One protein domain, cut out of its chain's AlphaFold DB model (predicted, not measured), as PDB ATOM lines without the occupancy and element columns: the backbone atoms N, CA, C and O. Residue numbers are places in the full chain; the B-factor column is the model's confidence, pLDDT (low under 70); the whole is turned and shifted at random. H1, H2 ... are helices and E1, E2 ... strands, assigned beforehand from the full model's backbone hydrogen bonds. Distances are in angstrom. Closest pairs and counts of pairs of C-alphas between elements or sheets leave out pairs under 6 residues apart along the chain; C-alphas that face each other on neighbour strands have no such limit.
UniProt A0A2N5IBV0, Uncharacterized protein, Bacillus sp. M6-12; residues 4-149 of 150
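AT A GLANCE: This is residues 4 to 149 of the 150 residues of an uncharacterized protein of Bacillus sp. M6-12 (UniProt A0A2N5IBV0). A strongly twisted, curled five-stranded sheet has two long helices, H3 and H4, packed over it; the short helices H1 and H2 lie toward opposite ends of the longest axis. It makes two layers, with H1, H3 and H4 on one face. The printed part has 146 residues, in the order E1 H1 E2 E3 H2 H3 E4 E5 H4; the sheet order is E1 E2 E3 E5 E4, antiparallel, and the class is mixed. It is compact, with a radius of gyration of the C-alphas of 15.1 A and spans of 46 by 32 by 28 A.

IN THESE COORDINATES: Find C-alpha 10 at (48.382, -0.128, -6.876), where E1 begins, residues 10 to 14. Next come H1, 29 to 38; E2, 46 to 51; and E3, 54 to 64, 27.6 A long, which bends by 60 degrees at residue 57. H2 is 75 to 79, H3 84 to 99, 22.5 A, and E4 107 to 114. E5, 117 to 127, 20.9 A, bends by 104 degrees at residue 120; H4, 132 to 147, 22.0 A, ends at (44.040, -26.382, -11.520).

HOW THE PARTS SIT: Look for N 11 and O 50, 2.9 A, between E1 and E2; N 49 and O 56, 2.9 A, in hairpin E2 and E3; N 59 and O 124, 2.9 A, between E3 and E5; and N 109 and O 123, 2.8 A, in hairpin E4 and E5. H3 is over E5 and E4, height 8.5 A, closest C-alphas to E5 Leu 91 and Leu 122, 6.6 A. H4 is over E3 and E5, height 10.6 A. Residues 94 to 98 of H3 touch 141 to 146 of H4, closest C-alphas Ile 94 and Val 145, 6.6 A, at a steep tilt of 40 degrees, opposite ways. H1 is on the sheet, and H2 only grazes it with residues 75 to 78. E3, H2 H3, E4 form a split strand-helix-strand unit, two strands running the same way with E5 between, its crossover right-handed. In H1, H2, H3 and H4 every O i to N i+4 pair is within hydrogen-bond range.

THE WHOLE: The farthest C-alphas, Glu 29 and Gln 81, are 46.3 A apart. The printed part has no cut, and its one long link is E1 to H1. Mean pLDDT of the printed part is 77.2; 44 residues are under 70, among them 63 to 85.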
ATOM      1  N   LYS A   4      47.251  -5.667 -17.366       61.34
ATOM      2  CA  LYS A   4      48.653  -5.821 -16.969       61.34
ATOM      3  C   LYS A   4      48.884  -5.021 -15.704       61.34
ATOM      4  O   LYS A   4      48.571  -3.839 -15.692       61.34
ATOM      5  N   MET A   5      49.522  -5.608 -14.697       59.06
ATOM      6  CA  MET A   5      49.770  -4.910 -13.428       59.06
ATOM      7  C   MET A   5      50.544  -3.593 -13.600       59.06
ATOM      8  O   MET A   5      50.279  -2.633 -12.893       59.06
ATOM      9  N   ARG A   6      51.435  -3.498 -14.601       57.34
ATOM     10  CA  ARG A   6      52.214  -2.274 -14.890       57.34
ATOM     11  C   ARG A   6      51.377  -1.079 -15.358       57.34
ATOM     12  O   ARG A   6      51.889   0.035 -15.388       57.34
ATOM     13  N   GLU A   7      50.148  -1.322 -15.802       63.69
ATOM     14  CA  GLU A   7      49.211  -0.290 -16.260       63.69
ATOM     15  C   GLU A   7      48.307   0.206 -15.124       63.69
ATOM     16  O   GLU A   7      47.614   1.208 -15.290       63.69
ATOM     17  N   GLU A   8      48.336  -0.470 -13.976       69.06
ATOM     18  CA  GLU A   8      47.458  -0.220 -12.842       69.06
ATOM     19  C   GLU A   8      48.264   0.441 -11.710       69.06
ATOM     20  O   GLU A   8      49.349  -0.010 -11.339       69.06
ATOM     21  N   SER A   9      47.744   1.529 -11.145       80.56
ATOM     22  CA  SER A   9      48.340   2.160  -9.964       80.56
ATOM     23  C   SER A   9      47.851   1.431  -8.720       80.56
ATOM     24  O   SER A   9      46.697   1.619  -8.336       80.56
ATOM     25  N   ILE A  10      48.710   0.624  -8.094       84.50
ATOM     26  CA  ILE A  10      48.382  -0.128  -6.876       84.50
ATOM     27  C   ILE A  10      49.150   0.458  -5.691       84.50
ATOM     28  O   ILE A  10      50.380   0.435  -5.661       84.50
ATOM     29  N   GLU A  11      48.411   0.960  -4.708       88.62
ATOM     30  CA  GLU A  11      48.923   1.359  -3.400       88.62
ATOM     31  C   GLU A  11      48.527   0.304  -2.364       88.62
ATOM     32  O   GLU A  11      47.346  -0.007  -2.198       88.62
ATOM     33  N   TYR A  12      49.515  -0.271  -1.680       88.00
ATOM     34  CA  TYR A  12      49.292  -1.300  -0.667       88.00
ATOM     35  C   TYR A  12      48.975  -0.649   0.674       88.00
ATOM     36  O   TYR A  12      49.747   0.175   1.162       88.00
ATOM     37  N   LEU A  13      47.845  -1.030   1.269       91.06
ATOM     38  CA  LEU A  13      47.343  -0.403   2.485       91.06
ATOM     39  C   LEU A  13      47.533  -1.295   3.706       91.06
ATOM     40  O   LEU A  13      48.149  -0.868   4.682       91.06
ATOM     41  N   ARG A  14      47.031  -2.534   3.643       90.56
ATOM     42  CA  ARG A  14      47.227  -3.547   4.687       90.56
ATOM     43  C   ARG A  14      47.725  -4.856   4.103       90.56
ATOM     44  O   ARG A  14      47.282  -5.267   3.032       90.56
ATOM     45  N   ASN A  15      48.612  -5.516   4.836       86.31
ATOM     46  CA  ASN A  15      49.088  -6.854   4.510       86.31
ATOM     47  C   ASN A  15      48.108  -7.939   4.998       86.31
ATOM     48  O   ASN A  15      47.109  -7.658   5.664       86.31
ATOM     49  N   ARG A  16      48.438  -9.203   4.713       80.75
ATOM     50  CA  ARG A  16      47.678 -10.385   5.157       80.75
ATOM     51  C   ARG A  16      47.550 -10.547   6.678       80.75
ATOM     52  O   ARG A  16      46.702 -11.296   7.132       80.75
ATOM     53  N   CYS A  17      48.393  -9.875   7.463       83.00
ATOM     54  CA  CYS A  17      48.327  -9.852   8.927       83.00
ATOM     55  C   CYS A  17      47.477  -8.679   9.450       83.00
ATOM     56  O   CYS A  17      47.451  -8.432  10.655       83.00
ATOM     57  N   TRP A  18      46.813  -7.941   8.554       85.88
ATOM     58  CA  TRP A  18      46.049  -6.726   8.836       85.88
ATOM     59  C   TRP A  18      46.882  -5.537   9.340       85.88
ATOM     60  O   TRP A  18      46.344  -4.537   9.822       85.88
ATOM     61  N   GLU A  19      48.203  -5.604   9.192       87.44
ATOM     62  CA  GLU A  19      49.119  -4.520   9.538       87.44
ATOM     63  C   GLU A  19      49.203  -3.523   8.381       87.44
ATOM     64  O   GLU A  19      49.122  -3.911   7.215       87.44
ATOM     65  N   LEU A  20      49.388  -2.238   8.696       88.31
ATOM     66  CA  LEU A  20      49.622  -1.215   7.678       88.31
ATOM     67  C   LEU A  20      50.913  -1.521   6.915       88.31
ATOM     68  O   LEU A  20      51.938  -1.832   7.521       88.31
ATOM     69  N   CYS A  21      50.880  -1.396   5.589       85.19
ATOM     70  CA  CYS A  21      52.069  -1.609   4.766       85.19
ATOM     71  C   CYS A  21      53.118  -0.503   4.976       85.19
ATOM     72  O   CYS A  21      54.313  -0.798   4.943       85.19
ATOM     73  N   HIS A  22      52.683   0.736   5.248       82.62
ATOM     74  CA  HIS A  22      53.531   1.889   5.572       82.62
ATOM     75  C   HIS A  22      52.843   2.806   6.603       82.62
ATOM     76  O   HIS A  22      51.619   2.814   6.717       82.62
ATOM     77  N   GLU A  23      53.626   3.567   7.375       79.50
ATOM     78  CA  GLU A  23      53.128   4.379   8.503       79.50
ATOM     79  C   GLU A  23      52.298   5.607   8.080       79.50
ATOM     80  O   GLU A  23      51.521   6.131   8.876       79.50
ATOM     81  N   ASP A  24      52.470   6.084   6.849       83.06
ATOM     82  CA  ASP A  24      51.815   7.265   6.282       83.06
ATOM     83  C   ASP A  24      50.496   6.954   5.556       83.06
ATOM     84  O   ASP A  24      49.772   7.872   5.162       83.06
ATOM     85  N   VAL A  25      50.144   5.673   5.433       82.94
ATOM     86  CA  VAL A  25      48.900   5.237   4.802       82.94
ATOM     87  C   VAL A  25      47.727   5.348   5.777       82.94
ATOM     88  O   VAL A  25      47.765   4.845   6.899       82.94
ATOM     89  N   SER A  26      46.632   5.956   5.316       85.88
ATOM     90  CA  SER A  26      45.360   6.011   6.041       85.88
ATOM     91  C   SER A  26      44.297   5.202   5.310       85.88
ATOM     92  O   SER A  26      43.968   5.489   4.159       85.88
ATOM     93  N   VAL A  27      43.685   4.248   6.009       89.44
ATOM     94  CA  VAL A  27      42.549   3.473   5.495       89.44
ATOM     95  C   VAL A  27      41.244   4.059   6.037       89.44
ATOM     96  O   VAL A  27      41.128   4.246   7.251       89.44
ATOM     97  N   PRO A  28      40.252   4.385   5.187       93.88
ATOM     98  CA  PRO A  28      38.953   4.830   5.676       93.88
ATOM     99  C   PRO A  28      38.255   3.731   6.493       93.88
ATOM    100  O   PRO A  28      38.222   2.571   6.086       93.88
ATOM    101  N   GLU A  29      37.633   4.106   7.615       93.69
ATOM    102  CA  GLU A  29      37.011   3.167   8.568       93.69
ATOM    103  C   GLU A  29      35.951   2.257   7.920       93.69
ATOM    104  O   GLU A  29      35.783   1.104   8.311       93.69
ATOM    105  N   GLU A  30      35.222   2.755   6.918       95.44
ATOM    106  CA  GLU A  30      34.220   1.967   6.194       95.44
ATOM    107  C   GLU A  30      34.828   0.835   5.358       95.44
ATOM    108  O   GLU A  30      34.210  -0.222   5.229       95.44
ATOM    109  N   ILE A  31      36.042   1.032   4.838       94.38
ATOM    110  CA  ILE A  31      36.764   0.026   4.058       94.38
ATOM    111  C   ILE A  31      37.256  -1.080   4.989       94.38
ATOM    112  O   ILE A  31      37.036  -2.255   4.700       94.38
ATOM    113  N   ASP A  32      37.841  -0.708   6.132       91.56
ATOM    114  CA  ASP A  32      38.272  -1.673   7.149       91.56
ATOM    115  C   ASP A  32      37.087  -2.508   7.649       91.56
ATOM    116  O   ASP A  32      37.135  -3.737   7.626       91.56
ATOM    117  N   LYS A  33      35.972  -1.858   8.007       92.19
ATOM    118  CA  LYS A  33      34.758  -2.550   8.466       92.19
ATOM    119  C   LYS A  33      34.176  -3.490   7.422       92.19
ATOM    120  O   LYS A  33      33.660  -4.547   7.781       92.19
ATOM    121  N   TRP A  34      34.189  -3.093   6.151       93.75
ATOM    122  CA  TRP A  34      33.749  -3.962   5.064       93.75
ATOM    123  C   TRP A  34      34.647  -5.189   4.960       93.75
ATOM    124  O   TRP A  34      34.138  -6.303   5.000       93.75
ATOM    125  N   ALA A  35      35.964  -5.005   4.909       89.81
ATOM    126  CA  ALA A  35      36.891  -6.116   4.754       89.81
ATOM    127  C   ALA A  35      36.846  -7.098   5.938       89.81
ATOM    128  O   ALA A  35      36.810  -8.310   5.728       89.81
ATOM    129  N   GLU A  36      36.743  -6.587   7.169       88.00
ATOM    130  CA  GLU A  36      36.543  -7.402   8.372       88.00
ATOM    131  C   GLU A  36      35.214  -8.168   8.329       88.00
ATOM    132  O   GLU A  36      35.168  -9.359   8.638       88.00
ATOM    133  N   LYS A  37      34.124  -7.503   7.917       90.00
ATOM    134  CA  LYS A  37      32.795  -8.120   7.786       90.00
ATOM    135  C   LYS A  37      32.785  -9.241   6.750       90.00
ATOM    136  O   LYS A  37      32.156 -10.270   6.993       90.00
ATOM    137  N   GLU A  38      33.450  -9.042   5.616       88.25
ATOM    138  CA  GLU A  38      33.541 -10.044   4.552       88.25
ATOM    139  C   GLU A  38      34.618 -11.109   4.829       88.25
ATOM    140  O   GLU A  38      34.719 -12.084   4.087       88.25
ATOM    141  N   GLY A  39      35.376 -10.985   5.925       80.31
ATOM    142  CA  GLY A  39      36.332 -11.995   6.380       80.31
ATOM    143  C   GLY A  39      37.624 -12.053   5.565       80.31
ATOM    144  O   GLY A  39      38.269 -13.103   5.530       80.31
ATOM    145  N   PHE A  40      38.006 -10.956   4.912       79.12
ATOM    146  CA  PHE A  40      39.296 -10.846   4.233       79.12
ATOM    147  C   PHE A  40      40.439 -10.778   5.261       79.12
ATOM    148  O   PHE A  40      40.296 -10.150   6.307       79.12
ATOM    149  N   GLY A  41      41.573 -11.432   4.983       58.69
ATOM    150  CA  GLY A  41      42.776 -11.341   5.825       58.69
ATOM    151  C   GLY A  41      42.911 -12.335   6.991       58.69
ATOM    152  O   GLY A  41      43.788 -12.141   7.822       58.69
ATOM    153  N   ASN A  42      42.102 -13.402   7.079       55.53
ATOM    154  CA  ASN A  42      42.277 -14.416   8.138       55.53
ATOM    155  C   ASN A  42      43.042 -15.685   7.713       55.53
ATOM    156  O   ASN A  42      43.625 -16.334   8.577       55.53
ATOM    157  N   GLU A  43      43.075 -16.051   6.426       52.69
ATOM    158  CA  GLU A  43      43.730 -17.295   5.960       52.69
ATOM    159  C   GLU A  43      44.291 -17.225   4.523       52.69
ATOM    160  O   GLU A  43      44.934 -18.171   4.075       52.69
ATOM    161  N   GLU A  44      44.060 -16.137   3.782       57.69
ATOM    162  CA  GLU A  44      44.269 -16.093   2.327       57.69
ATOM    163  C   GLU A  44      45.342 -15.058   1.946       57.69
ATOM    164  O   GLU A  44      45.443 -13.994   2.561       57.69
ATOM    165  N   GLU A  45      46.173 -15.385   0.952       71.00
ATOM    166  CA  GLU A  45      47.268 -14.537   0.469       71.00
ATOM    167  C   GLU A  45      46.711 -13.310  -0.264       71.00
ATOM    168  O   GLU A  45      46.322 -13.364  -1.430       71.00
ATOM    169  N   GLY A  46      46.595 -12.192   0.452       81.75
ATOM    170  CA  GLY A  46      46.125 -10.957  -0.151       81.75
ATOM    171  C   GLY A  46      46.355  -9.711   0.688       81.75
ATOM    172  O   GLY A  46      46.859  -9.750   1.814       81.75
ATOM    173  N   TYR A  47      45.999  -8.582   0.088       89.00
ATOM    174  CA  TYR A  47      46.262  -7.242   0.593       89.00
ATOM    175  C   TYR A  47      45.011  -6.384   0.481       89.00
ATOM    176  O   TYR A  47      44.285  -6.448  -0.511       89.00
ATOM    177  N   LEU A  48      44.800  -5.499   1.452       92.00
ATOM    178  CA  LEU A  48      43.923  -4.359   1.224       92.00
ATOM    179  C   LEU A  48      44.707  -3.321   0.421       92.00
ATOM    180  O   LEU A  48      45.800  -2.925   0.832       92.00
ATOM    181  N   VAL A  49      44.167  -2.886  -0.713       91.75
ATOM    182  CA  VAL A  49      44.855  -1.979  -1.638       91.75
ATOM    183  C   VAL A  49      43.940  -0.856  -2.115       91.75
ATOM    184  O   VAL A  49      42.710  -0.953  -2.058       91.75
ATOM    185  N   GLN A  50      44.547   0.195  -2.652       92.19
ATOM    186  CA  GLN A  50      43.892   1.105  -3.577       92.19
ATOM    187  C   GLN A  50      44.422   0.834  -4.990       92.19
ATOM    188  O   GLN A  50      45.607   1.007  -5.257       92.19
ATOM    189  N   CYS A  51      43.547   0.408  -5.899       89.25
ATOM    190  CA  CYS A  51      43.856   0.158  -7.305       89.25
ATOM    191  C   CYS A  51      43.167   1.224  -8.168       89.25
ATOM    192  O   CYS A  51      41.942   1.340  -8.146       89.25
ATOM    193  N   ASN A  52      43.932   2.050  -8.888       87.38
ATOM    194  CA  ASN A  52      43.432   3.184  -9.685       87.38
ATOM    195  C   ASN A  52      42.467   4.118  -8.927       87.38
ATOM    196  O   ASN A  52      41.469   4.588  -9.476       87.38
ATOM    197  N   GLY A  53      42.747   4.380  -7.648       89.00
ATOM    198  CA  GLY A  53      41.895   5.214  -6.794       89.00
ATOM    199  C   GLY A  53      40.676   4.495  -6.203       89.00
ATOM    200  O   GLY A  53      39.945   5.098  -5.418       89.00
ATOM    201  N   GLN A  54      40.456   3.218  -6.525       92.94
ATOM    202  CA  GLN A  54      39.387   2.399  -5.960       92.94
ATOM    203  C   GLN A  54      39.924   1.486  -4.856       92.94
ATOM    204  O   GLN A  54      40.889   0.755  -5.057       92.94
ATOM    205  N   TYR A  55      39.284   1.504  -3.688       95.38
ATOM    206  CA  TYR A  55      39.605   0.583  -2.599       95.38
ATOM    207  C   TYR A  55      39.111  -0.828  -2.908       95.38
ATOM    208  O   TYR A  55      38.046  -1.001  -3.506       95.38
ATOM    209  N   GLY A  56      39.856  -1.833  -2.463       94.06
ATOM    210  CA  GLY A  56      39.439  -3.222  -2.569       94.06
ATOM    211  C   GLY A  56      40.457  -4.189  -1.987       94.06
ATOM    212  O   GLY A  56      41.494  -3.789  -1.458       94.06
ATOM    213  N   TYR A  57      40.137  -5.471  -2.091       92.94
ATOM    214  CA  TYR A  57      40.999  -6.563  -1.674       92.94
ATOM    215  C   TYR A  57      41.686  -7.171  -2.894       92.94
ATOM    216  O   TYR A  57      41.029  -7.522  -3.871       92.94
ATOM    217  N   LEU A  58      43.008  -7.283  -2.854       90.25
ATOM    218  CA  LEU A  58      43.815  -7.916  -3.887       90.25
ATOM    219  C   LEU A  58      44.246  -9.292  -3.389       90.25
ATOM    220  O   LEU A  58      45.115  -9.382  -2.528       90.25
ATOM    221  N   TYR A  59      43.646 -10.342  -3.940       87.94
ATOM    222  CA  TYR A  59      44.157 -11.704  -3.808       87.94
ATOM    223  C   TYR A  59      45.293 -11.901  -4.814       87.94
ATOM    224  O   TYR A  59      45.151 -11.481  -5.967       87.94
ATOM    225  N   ASN A  60      46.389 -12.538  -4.415       81.62
ATOM    226  CA  ASN A  60      47.505 -12.854  -5.302       81.62
ATOM    227  C   ASN A  60      47.932 -14.312  -5.124       81.62
ATOM    228  O   ASN A  60      48.050 -14.791  -4.006       81.62
ATOM    229  N   GLU A  61      48.174 -14.996  -6.238       77.75
ATOM    230  CA  GLU A  61      48.764 -16.334  -6.251       77.75
ATOM    231  C   GLU A  61      50.058 -16.302  -7.062       77.75
ATOM    232  O   GLU A  61      50.082 -15.831  -8.210       77.75
ATOM    233  N   GLU A  62      51.120 -16.841  -6.474       72.56
ATOM    234  CA  GLU A  62      52.432 -16.916  -7.097       72.56
ATOM    235  C   GLU A  62      52.592 -18.202  -7.920       72.56
ATOM    236  O   GLU A  62      52.487 -19.313  -7.405       72.56
ATOM    237  N   TYR A  63      52.892 -18.059  -9.214       68.19
ATOM    238  CA  TYR A  63      53.095 -19.199 -10.119       68.19
ATOM    239  C   TYR A  63      54.562 -19.412 -10.512       68.19
ATOM    240  O   TYR A  63      54.895 -20.467 -11.058       68.19
ATOM    241  N   TRP A  64      55.426 -18.410 -10.307       64.19
ATOM    242  CA  TRP A  64      56.858 -18.498 -10.594       64.19
ATOM    243  C   TRP A  64      57.656 -17.358  -9.959       64.19
ATOM    244  O   TRP A  64      57.388 -16.197 -10.261       64.19
ATOM    245  N   HIS A  65      58.739 -17.682  -9.251       61.72
ATOM    246  CA  HIS A  65      59.740 -16.721  -8.777       61.72
ATOM    247  C   HIS A  65      61.106 -16.987  -9.432       61.72
ATOM    248  O   HIS A  65      61.559 -18.134  -9.500       61.72
ATOM    249  N   ASP A  66      61.781 -15.941  -9.926       52.81
ATOM    250  CA  ASP A  66      63.082 -16.073 -10.610       52.81
ATOM    251  C   ASP A  66      64.203 -16.529  -9.646       52.81
ATOM    252  O   ASP A  66      65.149 -17.211 -10.056       52.81
ATOM    253  N   GLU A  67      64.081 -16.219  -8.351       52.62
ATOM    254  CA  GLU A  67      64.942 -16.775  -7.302       52.62
ATOM    255  C   GLU A  67      64.414 -18.153  -6.872       52.62
ATOM    256  O   GLU A  67      63.349 -18.270  -6.277       52.62
ATOM    257  N   GLN A  68      65.148 -19.220  -7.204       50.09
ATOM    258  CA  GLN A  68      64.766 -20.631  -7.026       50.09
ATOM    259  C   GLN A  68      64.639 -21.123  -5.562       50.09
ATOM    260  O   GLN A  68      65.039 -22.259  -5.278       50.09
ATOM    261  N   THR A  69      64.125 -20.341  -4.618       44.53
ATOM    262  CA  THR A  69      64.211 -20.674  -3.185       44.53
ATOM    263  C   THR A  69      62.917 -21.073  -2.502       44.53
ATOM    264  O   THR A  69      63.031 -21.645  -1.421       44.53
ATOM    265  N   ASP A  70      61.741 -20.904  -3.115       44.16
ATOM    266  CA  ASP A  70      60.499 -21.379  -2.497       44.16
ATOM    267  C   ASP A  70      59.890 -22.592  -3.206       44.16
ATOM    268  O   ASP A  70      59.809 -22.690  -4.431       44.16
ATOM    269  N   THR A  71      59.548 -23.592  -2.403       46.22
ATOM    270  CA  THR A  71      59.186 -24.948  -2.836       46.22
ATOM    271  C   THR A  71      57.746 -25.075  -3.336       46.22
ATOM    272  O   THR A  71      57.391 -26.149  -3.805       46.22
ATOM    273  N   LEU A  72      56.938 -24.009  -3.266       45.03
ATOM    274  CA  LEU A  72      55.519 -24.017  -3.654       45.03
ATOM    275  C   LEU A  72      55.254 -23.354  -5.020       45.03
ATOM    276  O   LEU A  72      54.493 -23.899  -5.813       45.03
ATOM    277  N   ALA A  73      55.976 -22.288  -5.382       50.44
ATOM    278  CA  ALA A  73      55.866 -21.612  -6.688       50.44
ATOM    279  C   ALA A  73      56.526 -22.380  -7.858       50.44
ATOM    280  O   ALA A  73      56.735 -21.850  -8.951       50.44
ATOM    281  N   LYS A  74      56.912 -23.639  -7.624       50.09
ATOM    282  CA  LYS A  74      57.669 -24.480  -8.556       50.09
ATOM    283  C   LYS A  74      56.810 -25.483  -9.317       50.09
ATOM    284  O   LYS A  74      57.225 -25.901 -10.394       50.09
ATOM    285  N   ASP A  75      55.631 -25.845  -8.822       54.59
ATOM    286  CA  ASP A  75      54.916 -27.005  -9.361       54.59
ATOM    287  C   ASP A  75      54.305 -26.727 -10.740       54.59
ATOM    288  O   ASP A  75      54.487 -27.530 -11.645       54.59
ATOM    289  N   PHE A  76      53.728 -25.546 -10.976       60.28
ATOM    290  CA  PHE A  76      53.061 -25.235 -12.247       60.28
ATOM    291  C   PHE A  76      54.007 -25.233 -13.461       60.28
ATOM    292  O   PHE A  76      53.758 -25.881 -14.477       60.28
ATOM    293  N   ALA A  77      55.128 -24.514 -13.379       59.59
ATOM    294  CA  ALA A  77      56.071 -24.441 -14.493       59.59
ATOM    295  C   ALA A  77      56.874 -25.741 -14.676       59.59
ATOM    296  O   ALA A  77      57.232 -26.079 -15.806       59.59
ATOM    297  N   ILE A  78      57.150 -26.480 -13.589       58.09
ATOM    298  CA  ILE A  78      57.856 -27.769 -13.640       58.09
ATOM    299  C   ILE A  78      56.945 -28.875 -14.187       58.09
ATOM    300  O   ILE A  78      57.383 -29.622 -15.062       58.09
ATOM    301  N   GLU A  79      55.696 -28.965 -13.723       64.50
ATOM    302  CA  GLU A  79      54.691 -29.934 -14.188       64.50
ATOM    303  C   GLU A  79      54.442 -29.795 -15.696       64.50
ATOM    304  O   GLU A  79      54.413 -30.794 -16.418       64.50
ATOM    305  N   HIS A  80      54.398 -28.555 -16.194       62.97
ATOM    306  CA  HIS A  80      54.147 -28.251 -17.608       62.97
ATOM    307  C   HIS A  80      55.406 -28.047 -18.455       62.97
ATOM    308  O   HIS A  80      55.300 -27.762 -19.647       62.97
ATOM    309  N   GLN A  81      56.599 -28.205 -17.871       67.19
ATOM    310  CA  GLN A  81      57.894 -27.997 -18.539       67.19
ATOM    311  C   GLN A  81      58.004 -26.640 -19.264       67.19
ATOM    312  O   GLN A  81      58.620 -26.537 -20.329       67.19
ATOM    313  N   LEU A  82      57.403 -25.594 -18.695       67.50
ATOM    314  CA  LEU A  82      57.320 -24.270 -19.309       67.50
ATOM    315  C   LEU A  82      58.598 -23.466 -19.064       67.50
ATOM    316  O   LEU A  82      59.161 -23.448 -17.970       67.50
ATOM    317  N   LYS A  83      59.036 -22.721 -20.080       68.50
ATOM    318  CA  LYS A  83      60.016 -21.640 -19.921       68.50
ATOM    319  C   LYS A  83      59.324 -20.407 -19.342       68.50
ATOM    320  O   LYS A  83      58.139 -20.197 -19.572       68.50
ATOM    321  N   SER A  84      60.078 -19.518 -18.692       64.69
ATOM    322  CA  SER A  84      59.542 -18.275 -18.099       64.69
ATOM    323  C   SER A  84      58.635 -17.465 -19.051       64.69
ATOM    324  O   SER A  84      57.575 -17.006 -18.638       64.69
ATOM    325  N   GLY A  85      58.986 -17.341 -20.338       65.38
ATOM    326  CA  GLY A  85      58.135 -16.646 -21.317       65.38
ATOM    327  C   GLY A  85      56.813 -17.363 -21.637       65.38
ATOM    328  O   GLY A  85      55.829 -16.713 -21.979       65.38
ATOM    329  N   GLU A  86      56.775 -18.690 -21.503       73.12
ATOM    330  CA  GLU A  86      55.584 -19.523 -21.725       73.12
ATOM    331  C   GLU A  86      54.666 -19.518 -20.495       73.12
ATOM    332  O   GLU A  86      53.445 -19.516 -20.650       73.12
ATOM    333  N   VAL A  87      55.233 -19.423 -19.283       73.94
ATOM    334  CA  VAL A  87      54.475 -19.241 -18.031       73.94
ATOM    335  C   VAL A  87      53.611 -17.990 -18.119       73.94
ATOM    336  O   VAL A  87      52.403 -18.046 -17.908       73.94
ATOM    337  N   LEU A  88      54.208 -16.869 -18.517       75.44
ATOM    338  CA  LEU A  88      53.497 -15.605 -18.618       75.44
ATOM    339  C   LEU A  88      52.348 -15.653 -19.636       75.44
ATOM    340  O   LEU A  88      51.232 -15.227 -19.338       75.44
ATOM    341  N   GLN A  89      52.592 -16.207 -20.829       79.00
ATOM    342  CA  GLN A  89      51.534 -16.405 -21.823       79.00
ATOM    343  C   GLN A  89      50.393 -17.257 -21.251       79.00
ATOM    344  O   GLN A  89      49.219 -16.934 -21.452       79.00
ATOM    345  N   ARG A  90      50.724 -18.307 -20.494       78.62
ATOM    346  CA  ARG A  90      49.730 -19.179 -19.874       78.62
ATOM    347  C   ARG A  90      48.902 -18.456 -18.814       78.62
ATOM    348  O   ARG A  90      47.685 -18.625 -18.791       78.62
ATOM    349  N   LEU A  91      49.518 -17.596 -18.004       80.25
ATOM    350  CA  LEU A  91      48.799 -16.752 -17.044       80.25
ATOM    351  C   LEU A  91      47.836 -15.786 -17.739       80.25
ATOM    352  O   LEU A  91      46.703 -15.632 -17.287       80.25
ATOM    353  N   TYR A  92      48.217 -15.199 -18.881       83.75
ATOM    354  CA  TYR A  92      47.285 -14.395 -19.681       83.75
ATOM    355  C   TYR A  92      46.099 -15.220 -20.202       83.75
ATOM    356  O   TYR A  92      44.971 -14.728 -20.219       83.75
ATOM    357  N   GLU A  93      46.313 -16.466 -20.625       84.00
ATOM    358  CA  GLU A  93      45.228 -17.354 -21.062       84.00
ATOM    359  C   GLU A  93      44.269 -17.691 -19.913       84.00
ATOM    360  O   GLU A  93      43.052 -17.558 -20.077       84.00
ATOM    361  N   ILE A  94      44.805 -18.074 -18.750       83.12
ATOM    362  CA  ILE A  94      44.036 -18.339 -17.524       83.12
ATOM    363  C   ILE A  94      43.252 -17.088 -17.125       83.12
ATOM    364  O   ILE A  94      42.035 -17.150 -16.940       83.12
ATOM    365  N   GLY A  95      43.922 -15.938 -17.071       86.38
ATOM    366  CA  GLY A  95      43.301 -14.671 -16.720       86.38
ATOM    367  C   GLY A  95      42.167 -14.302 -17.674       86.38
ATOM    368  O   GLY A  95      41.118 -13.836 -17.236       86.38
ATOM    369  N   ASN A  96      42.320 -14.553 -18.978       87.06
ATOM    370  CA  ASN A  96      41.276 -14.266 -19.962       87.06
ATOM    371  C   ASN A  96      40.055 -15.165 -19.749       87.06
ATOM    372  O   ASN A  96      38.923 -14.673 -19.757       87.06
ATOM    373  N   GLN A  97      40.278 -16.456 -19.490       86.69
ATOM    374  CA  GLN A  97      39.202 -17.392 -19.164       86.69
ATOM    375  C   GLN A  97      38.478 -16.996 -17.877       86.69
ATOM    376  O   GLN A  97      37.251 -17.043 -17.844       86.69
ATOM    377  N   LEU A  98      39.208 -16.570 -16.848       86.56
ATOM    378  CA  LEU A  98      38.621 -16.103 -15.599       86.56
ATOM    379  C   LEU A  98      37.821 -14.813 -15.810       86.56
ATOM    380  O   LEU A  98      36.647 -14.752 -15.463       86.56
ATOM    381  N   SER A  99      38.413 -13.821 -16.481       87.50
ATOM    382  CA  SER A  99      37.796 -12.507 -16.714       87.50
ATOM    383  C   SER A  99      36.509 -12.553 -17.548       87.50
ATOM    384  O   SER A  99      35.752 -11.592 -17.547       87.50
ATOM    385  N   SER A 100      36.270 -13.644 -18.283       86.06
ATOM    386  CA  SER A 100      35.030 -13.853 -19.051       86.06
ATOM    387  C   SER A 100      33.916 -14.537 -18.252       86.06
ATOM    388  O   SER A 100      32.809 -14.692 -18.764       86.06
ATOM    389  N   LYS A 101      34.207 -14.964 -17.020       86.31
ATOM    390  CA  LYS A 101      33.303 -15.720 -16.145       86.31
ATOM    391  C   LYS A 101      33.004 -15.018 -14.817       86.31
ATOM    392  O   LYS A 101      32.091 -15.451 -14.123       86.31
ATOM    393  N   VAL A 102      33.772 -13.991 -14.463       87.50
ATOM    394  CA  VAL A 102      33.570 -13.174 -13.256       87.50
ATOM    395  C   VAL A 102      32.803 -11.897 -13.586       87.50
ATOM    396  O   VAL A 102      32.680 -11.516 -14.753       87.50
ATOM    397  N   GLU A 103      32.285 -11.237 -12.553       87.94
ATOM    398  CA  GLU A 103      31.640  -9.931 -12.682       87.94
ATOM    399  C   GLU A 103      32.591  -8.885 -13.289       87.94
ATOM    400  O   GLU A 103      33.786  -8.879 -13.006       87.94
ATOM    401  N   GLU A 104      32.060  -7.966 -14.102       84.38
ATOM    402  CA  GLU A 104      32.859  -6.949 -14.814       84.38
ATOM    403  C   GLU A 104      33.606  -5.990 -13.871       84.38
ATOM    404  O   GLU A 104      34.638  -5.429 -14.236       84.38
ATOM    405  N   SER A 105      33.098  -5.820 -12.648       85.69
ATOM    406  CA  SER A 105      33.708  -5.016 -11.588       85.69
ATOM    407  C   SER A 105      34.960  -5.661 -10.981       85.69
ATOM    408  O   SER A 105      35.790  -4.948 -10.419       85.69
ATOM    409  N   ILE A 106      35.118  -6.983 -11.096       90.25
ATOM    410  CA  ILE A 106      36.270  -7.722 -10.577       90.25
ATOM    411  C   ILE A 106      37.383  -7.690 -11.622       90.25
ATOM    412  O   ILE A 106      37.211  -8.125 -12.764       90.25
ATOM    413  N   LEU A 107      38.558  -7.200 -11.228       89.44
ATOM    414  CA  LEU A 107      39.691  -7.093 -12.142       89.44
ATOM    415  C   LEU A 107      40.602  -8.305 -11.993       89.44
ATOM    416  O   LEU A 107      41.066  -8.623 -10.901       89.44
ATOM    417  N   VAL A 108      40.899  -8.947 -13.120       88.06
ATOM    418  CA  VAL A 108      41.922  -9.992 -13.206       88.06
ATOM    419  C   VAL A 108      43.194  -9.364 -13.754       88.06
ATOM    420  O   VAL A 108      43.207  -8.837 -14.874       88.06
ATOM    421  N   ILE A 109      44.249  -9.414 -12.953       86.00
ATOM    422  CA  ILE A 109      45.514  -8.734 -13.193       86.00
ATOM    423  C   ILE A 109      46.604  -9.795 -13.315       86.00
ATOM    424  O   ILE A 109      46.753 -10.640 -12.441       86.00
ATOM    425  N   VAL A 110      47.376  -9.753 -14.399       80.88
ATOM    426  CA  VAL A 110      48.590 -10.571 -14.524       80.88
ATOM    427  C   VAL A 110      49.782  -9.710 -14.123       80.88
ATOM    428  O   VAL A 110      50.026  -8.652 -14.720       80.88
ATOM    429  N   GLY A 111      50.485 -10.152 -13.082       70.12
ATOM    430  CA  GLY A 111      51.688  -9.522 -12.557       70.12
ATOM    431  C   GLY A 111      52.913  -9.867 -13.397       70.12
ATOM    432  O   GLY A 111      53.155 -11.026 -13.728       70.12
ATOM    433  N   GLU A 112      53.707  -8.851 -13.737       60.16
ATOM    434  CA  GLU A 112      55.043  -9.041 -14.302       60.16
ATOM    435  C   GLU A 112      56.014  -8.023 -13.693       60.16
ATOM    436  O   GLU A 112      56.073  -6.888 -14.181       60.16
ATOM    437  N   LYS A 113      56.832  -8.426 -12.712       54.25
ATOM    438  CA  LYS A 113      57.943  -7.610 -12.174       54.25
ATOM    439  C   LYS A 113      57.540  -6.161 -11.856       54.25
ATOM    440  O   LYS A 113      58.065  -5.223 -12.461       54.25
ATOM    441  N   THR A 114      56.594  -5.965 -10.938       44.41
ATOM    442  CA  THR A 114      56.182  -4.623 -10.487       44.41
ATOM    443  C   THR A 114      56.019  -4.561  -8.975       44.41
ATOM    444  O   THR A 114      55.164  -5.241  -8.420       44.41
ATOM    445  N   GLY A 115      56.794  -3.686  -8.326       53.25
ATOM    446  CA  GLY A 115      56.720  -3.437  -6.883       53.25
ATOM    447  C   GLY A 115      57.493  -4.458  -6.045       53.25
ATOM    448  O   GLY A 115      58.562  -4.903  -6.447       53.25
ATOM    449  N   VAL A 116      56.946  -4.799  -4.872       42.59
ATOM    450  CA  VAL A 116      57.509  -5.757  -3.891       42.59
ATOM    451  C   VAL A 116      57.549  -7.200  -4.433       42.59
ATOM    452  O   VAL A 116      58.191  -8.053  -3.834       42.59
ATOM    453  N   MET A 117      56.905  -7.474  -5.571       50.97
ATOM    454  CA  MET A 117      56.733  -8.823  -6.114       50.97
ATOM    455  C   MET A 117      57.515  -8.979  -7.432       50.97
ATOM    456  O   MET A 117      57.186  -8.381  -8.464       50.97
ATOM    457  N   GLU A 118      58.601  -9.761  -7.386       54.94
ATOM    458  CA  GLU A 118      59.468 -10.093  -8.533       54.94
ATOM    459  C   GLU A 118      58.987 -11.334  -9.321       54.94
ATOM    460  O   GLU A 118      59.659 -11.783 -10.256       54.94
ATOM    461  N   ALA A 119      57.810 -11.865  -8.984       62.47
ATOM    462  CA  ALA A 119      57.255 -13.105  -9.516       62.47
ATOM    463  C   ALA A 119      56.306 -12.922 -10.721       62.47
ATOM    464  O   ALA A 119      55.811 -11.826 -11.007       62.47
ATOM    465  N   HIS A 120      56.046 -14.022 -11.442       72.00
ATOM    466  CA  HIS A 120      54.872 -14.142 -12.308       72.00
ATOM    467  C   HIS A 120      53.684 -14.584 -11.455       72.00
ATOM    468  O   HIS A 120      53.670 -15.692 -10.910       72.00
ATOM    469  N   GLU A 121      52.679 -13.723 -11.384       76.38
ATOM    470  CA  GLU A 121      51.534 -13.887 -10.495       76.38
ATOM    471  C   GLU A 121      50.231 -13.679 -11.251       76.38
ATOM    472  O   GLU A 121      50.162 -12.939 -12.244       76.38
ATOM    473  N   LEU A 122      49.177 -14.305 -10.741       81.12
ATOM    474  CA  LEU A 122      47.817 -13.986 -11.132       81.12
ATOM    475  C   LEU A 122      47.101 -13.395  -9.923       81.12
ATOM    476  O   LEU A 122      46.953 -14.050  -8.893       81.12
ATOM    477  N   CYS A 123      46.647 -12.156 -10.072       85.56
ATOM    478  CA  CYS A 123      45.987 -11.410  -9.015       85.56
ATOM    479  C   CYS A 123      44.525 -11.145  -9.377       85.56
ATOM    480  O   CYS A 123      44.175 -10.925 -10.542       85.56
ATOM    481  N   ILE A 124      43.666 -11.126  -8.362       88.75
ATOM    482  CA  ILE A 124      42.259 -10.754  -8.491       88.75
ATOM    483  C   ILE A 124      41.984  -9.602  -7.541       88.75
ATOM    484  O   ILE A 124      42.136  -9.730  -6.329       88.75
ATOM    485  N   PHE A 125      41.560  -8.478  -8.103       91.69
ATOM    486  CA  PHE A 125      41.113  -7.331  -7.336       91.69
ATOM    487  C   PHE A 125      39.593  -7.363  -7.182       91.69
ATOM    488  O   PHE A 125      38.842  -7.266  -8.158       91.69
ATOM    489  N   PHE A 126      39.165  -7.465  -5.931       93.06
ATOM    490  CA  PHE A 126      37.785  -7.399  -5.485       93.06
ATOM    491  C   PHE A 126      37.493  -5.984  -4.986       93.06
ATOM    492  O   PHE A 126      37.967  -5.608  -3.909       93.06
ATOM    493  N   PRO A 127      36.744  -5.169  -5.741       95.06
ATOM    494  CA  PRO A 127      36.455  -3.808  -5.320       95.06
ATOM    495  C   PRO A 127      35.616  -3.757  -4.041       95.06
ATOM    496  O   PRO A 127      34.808  -4.645  -3.763       95.06
ATOM    497  N   PHE A 128      35.759  -2.661  -3.298       95.31
ATOM    498  CA  PHE A 128      34.896  -2.334  -2.169       95.31
ATOM    499  C   PHE A 128      33.414  -2.476  -2.543       95.31
ATOM    500  O   PHE A 128      32.960  -1.930  -3.552       95.31
ATOM    501  N   GLY A 129      32.669  -3.203  -1.709       92.75
ATOM    502  CA  GLY A 129      31.257  -3.519  -1.925       92.75
ATOM    503  C   GLY A 129      30.992  -4.922  -2.479       92.75
ATOM    504  O   GLY A 129      29.840  -5.345  -2.451       92.75
ATOM    505  N   VAL A 130      32.021  -5.659  -2.915       93.62
ATOM    506  CA  VAL A 130      31.904  -7.107  -3.164       93.62
ATOM    507  C   VAL A 130      31.592  -7.824  -1.852       93.62
ATOM    508  O   VAL A 130      32.163  -7.490  -0.812       93.62
ATOM    509  N   ASP A 131      30.683  -8.795  -1.893       90.69
ATOM    510  CA  ASP A 131      30.320  -9.609  -0.737       90.69
ATOM    511  C   ASP A 131      31.102 -10.937  -0.681       90.69
ATOM    512  O   ASP A 131      31.717 -11.388  -1.654       90.69
ATOM    513  N   ASN A 132      31.109 -11.566   0.496       86.81
ATOM    514  CA  ASN A 132      31.803 -12.828   0.735       86.81
ATOM    515  C   ASN A 132      31.352 -13.971  -0.206       86.81
ATOM    516  O   ASN A 132      32.223 -14.714  -0.663       86.81
ATOM    517  N   PRO A 133      30.054 -14.132  -0.548       90.56
ATOM    518  CA  PRO A 133      29.628 -15.095  -1.562       90.56
ATOM    519  C   PRO A 133      30.285 -14.886  -2.933       90.56
ATOM    520  O   PRO A 133      30.927 -15.820  -3.419       90.56
ATOM    521  N   THR A 134      30.211 -13.686  -3.523       90.19
ATOM    522  CA  THR A 134      30.842 -13.389  -4.823       90.19
ATOM    523  C   THR A 134      32.352 -13.617  -4.764       90.19
ATOM    524  O   THR A 134      32.945 -14.191  -5.685       90.19
ATOM    525  N   TYR A 135      32.985 -13.220  -3.660       88.00
ATOM    526  CA  TYR A 135      34.398 -13.479  -3.412       88.00
ATOM    527  C   TYR A 135      34.734 -14.977  -3.427       88.00
ATOM    528  O   TYR A 135      35.580 -15.420  -4.207       88.00
ATOM    529  N   LYS A 136      34.046 -15.780  -2.605       88.38
ATOM    530  CA  LYS A 136      34.282 -17.226  -2.492       88.38
ATOM    531  C   LYS A 136      33.986 -17.950  -3.804       88.38
ATOM    532  O   LYS A 136      34.724 -18.863  -4.168       88.38
ATOM    533  N   GLU A 137      32.940 -17.563  -4.528       90.38
ATOM    534  CA  GLU A 137      32.627 -18.119  -5.849       90.38
ATOM    535  C   GLU A 137      33.733 -17.820  -6.865       90.38
ATOM    536  O   GLU A 137      34.192 -18.727  -7.567       90.38
ATOM    537  N   THR A 138      34.224 -16.581  -6.888       89.38
ATOM    538  CA  THR A 138      35.314 -16.161  -7.774       89.38
ATOM    539  C   THR A 138      36.622 -16.872  -7.444       89.38
ATOM    540  O   THR A 138      37.295 -17.352  -8.356       89.38
ATOM    541  N   LEU A 139      36.972 -17.010  -6.161       86.25
ATOM    542  CA  LEU A 139      38.156 -17.764  -5.746       86.25
ATOM    543  C   LEU A 139      38.040 -19.251  -6.071       86.25
ATOM    544  O   LEU A 139      38.987 -19.850  -6.570       86.25
ATOM    545  N   ASN A 140      36.876 -19.865  -5.860       86.50
ATOM    546  CA  ASN A 140      36.670 -21.257  -6.255       86.50
ATOM    547  C   ASN A 140      36.847 -21.442  -7.763       86.50
ATOM    548  O   ASN A 140      37.475 -22.408  -8.198       86.50
ATOM    549  N   LEU A 141      36.328 -20.509  -8.564       86.25
ATOM    550  CA  LEU A 141      36.523 -20.511 -10.006       86.25
ATOM    551  C   LEU A 141      37.999 -20.321 -10.373       86.25
ATOM    552  O   LEU A 141      38.501 -21.039 -11.234       86.25
ATOM    553  N   PHE A 142      38.696 -19.398  -9.718       83.50
ATOM    554  CA  PHE A 142      40.131 -19.191  -9.885       83.50
ATOM    555  C   PHE A 142      40.917 -20.470  -9.606       83.50
ATOM    556  O   PHE A 142      41.648 -20.934 -10.478       83.50
ATOM    557  N   MET A 143      40.684 -21.108  -8.457       77.69
ATOM    558  CA  MET A 143      41.337 -22.363  -8.086       77.69
ATOM    559  C   MET A 143      40.995 -23.492  -9.057       77.69
ATOM    560  O   MET A 143      41.843 -24.328  -9.348       77.69
ATOM    561  N   GLN A 144      39.771 -23.537  -9.590       77.38
ATOM    562  CA  GLN A 144      39.403 -24.502 -10.624       77.38
ATOM    563  C   GLN A 144      40.143 -24.234 -11.933       77.38
ATOM    564  O   GLN A 144      40.788 -25.143 -12.443       77.38
ATOM    565  N   VAL A 145      40.094 -23.015 -12.477       73.81
ATOM    566  CA  VAL A 145      40.751 -22.676 -13.753       73.81
ATOM    567  C   VAL A 145      42.271 -22.817 -13.632       73.81
ATOM    568  O   VAL A 145      42.885 -23.403 -14.519       73.81
ATOM    569  N   GLY A 146      42.854 -22.382 -12.513       64.19
ATOM    570  CA  GLY A 146      44.268 -22.564 -12.189       64.19
ATOM    571  C   GLY A 146      44.679 -24.039 -12.113       64.19
ATOM    572  O   GLY A 146      45.740 -24.389 -12.615       64.19
ATOM    573  N   LYS A 147      43.813 -24.922 -11.584       59.22
ATOM    574  CA  LYS A 147      44.040 -26.382 -11.520       59.22
ATOM    575  C   LYS A 147      43.704 -27.152 -12.796       59.22
ATOM    576  O   LYS A 147      44.272 -28.205 -13.011       59.22
ATOM    577  N   THR A 148      42.772 -26.693 -13.639       49.94
ATOM    578  CA  THR A 148      42.406 -27.415 -14.889       49.94
ATOM    579  C   THR A 148      43.475 -27.269 -15.976       49.94
ATOM    580  O   THR A 148      43.383 -27.840 -17.062       49.94
ATOM    581  N   VAL A 149      44.451 -26.419 -15.694       41.56
ATOM    582  CA  VAL A 149      45.606 -26.112 -16.514       41.56
ATOM    583  C   VAL A 149      46.891 -26.657 -15.867       41.56
ATOM    584  O   VAL A 149      47.922 -26.603 -16.527       41.56
TER     585      VAL A 149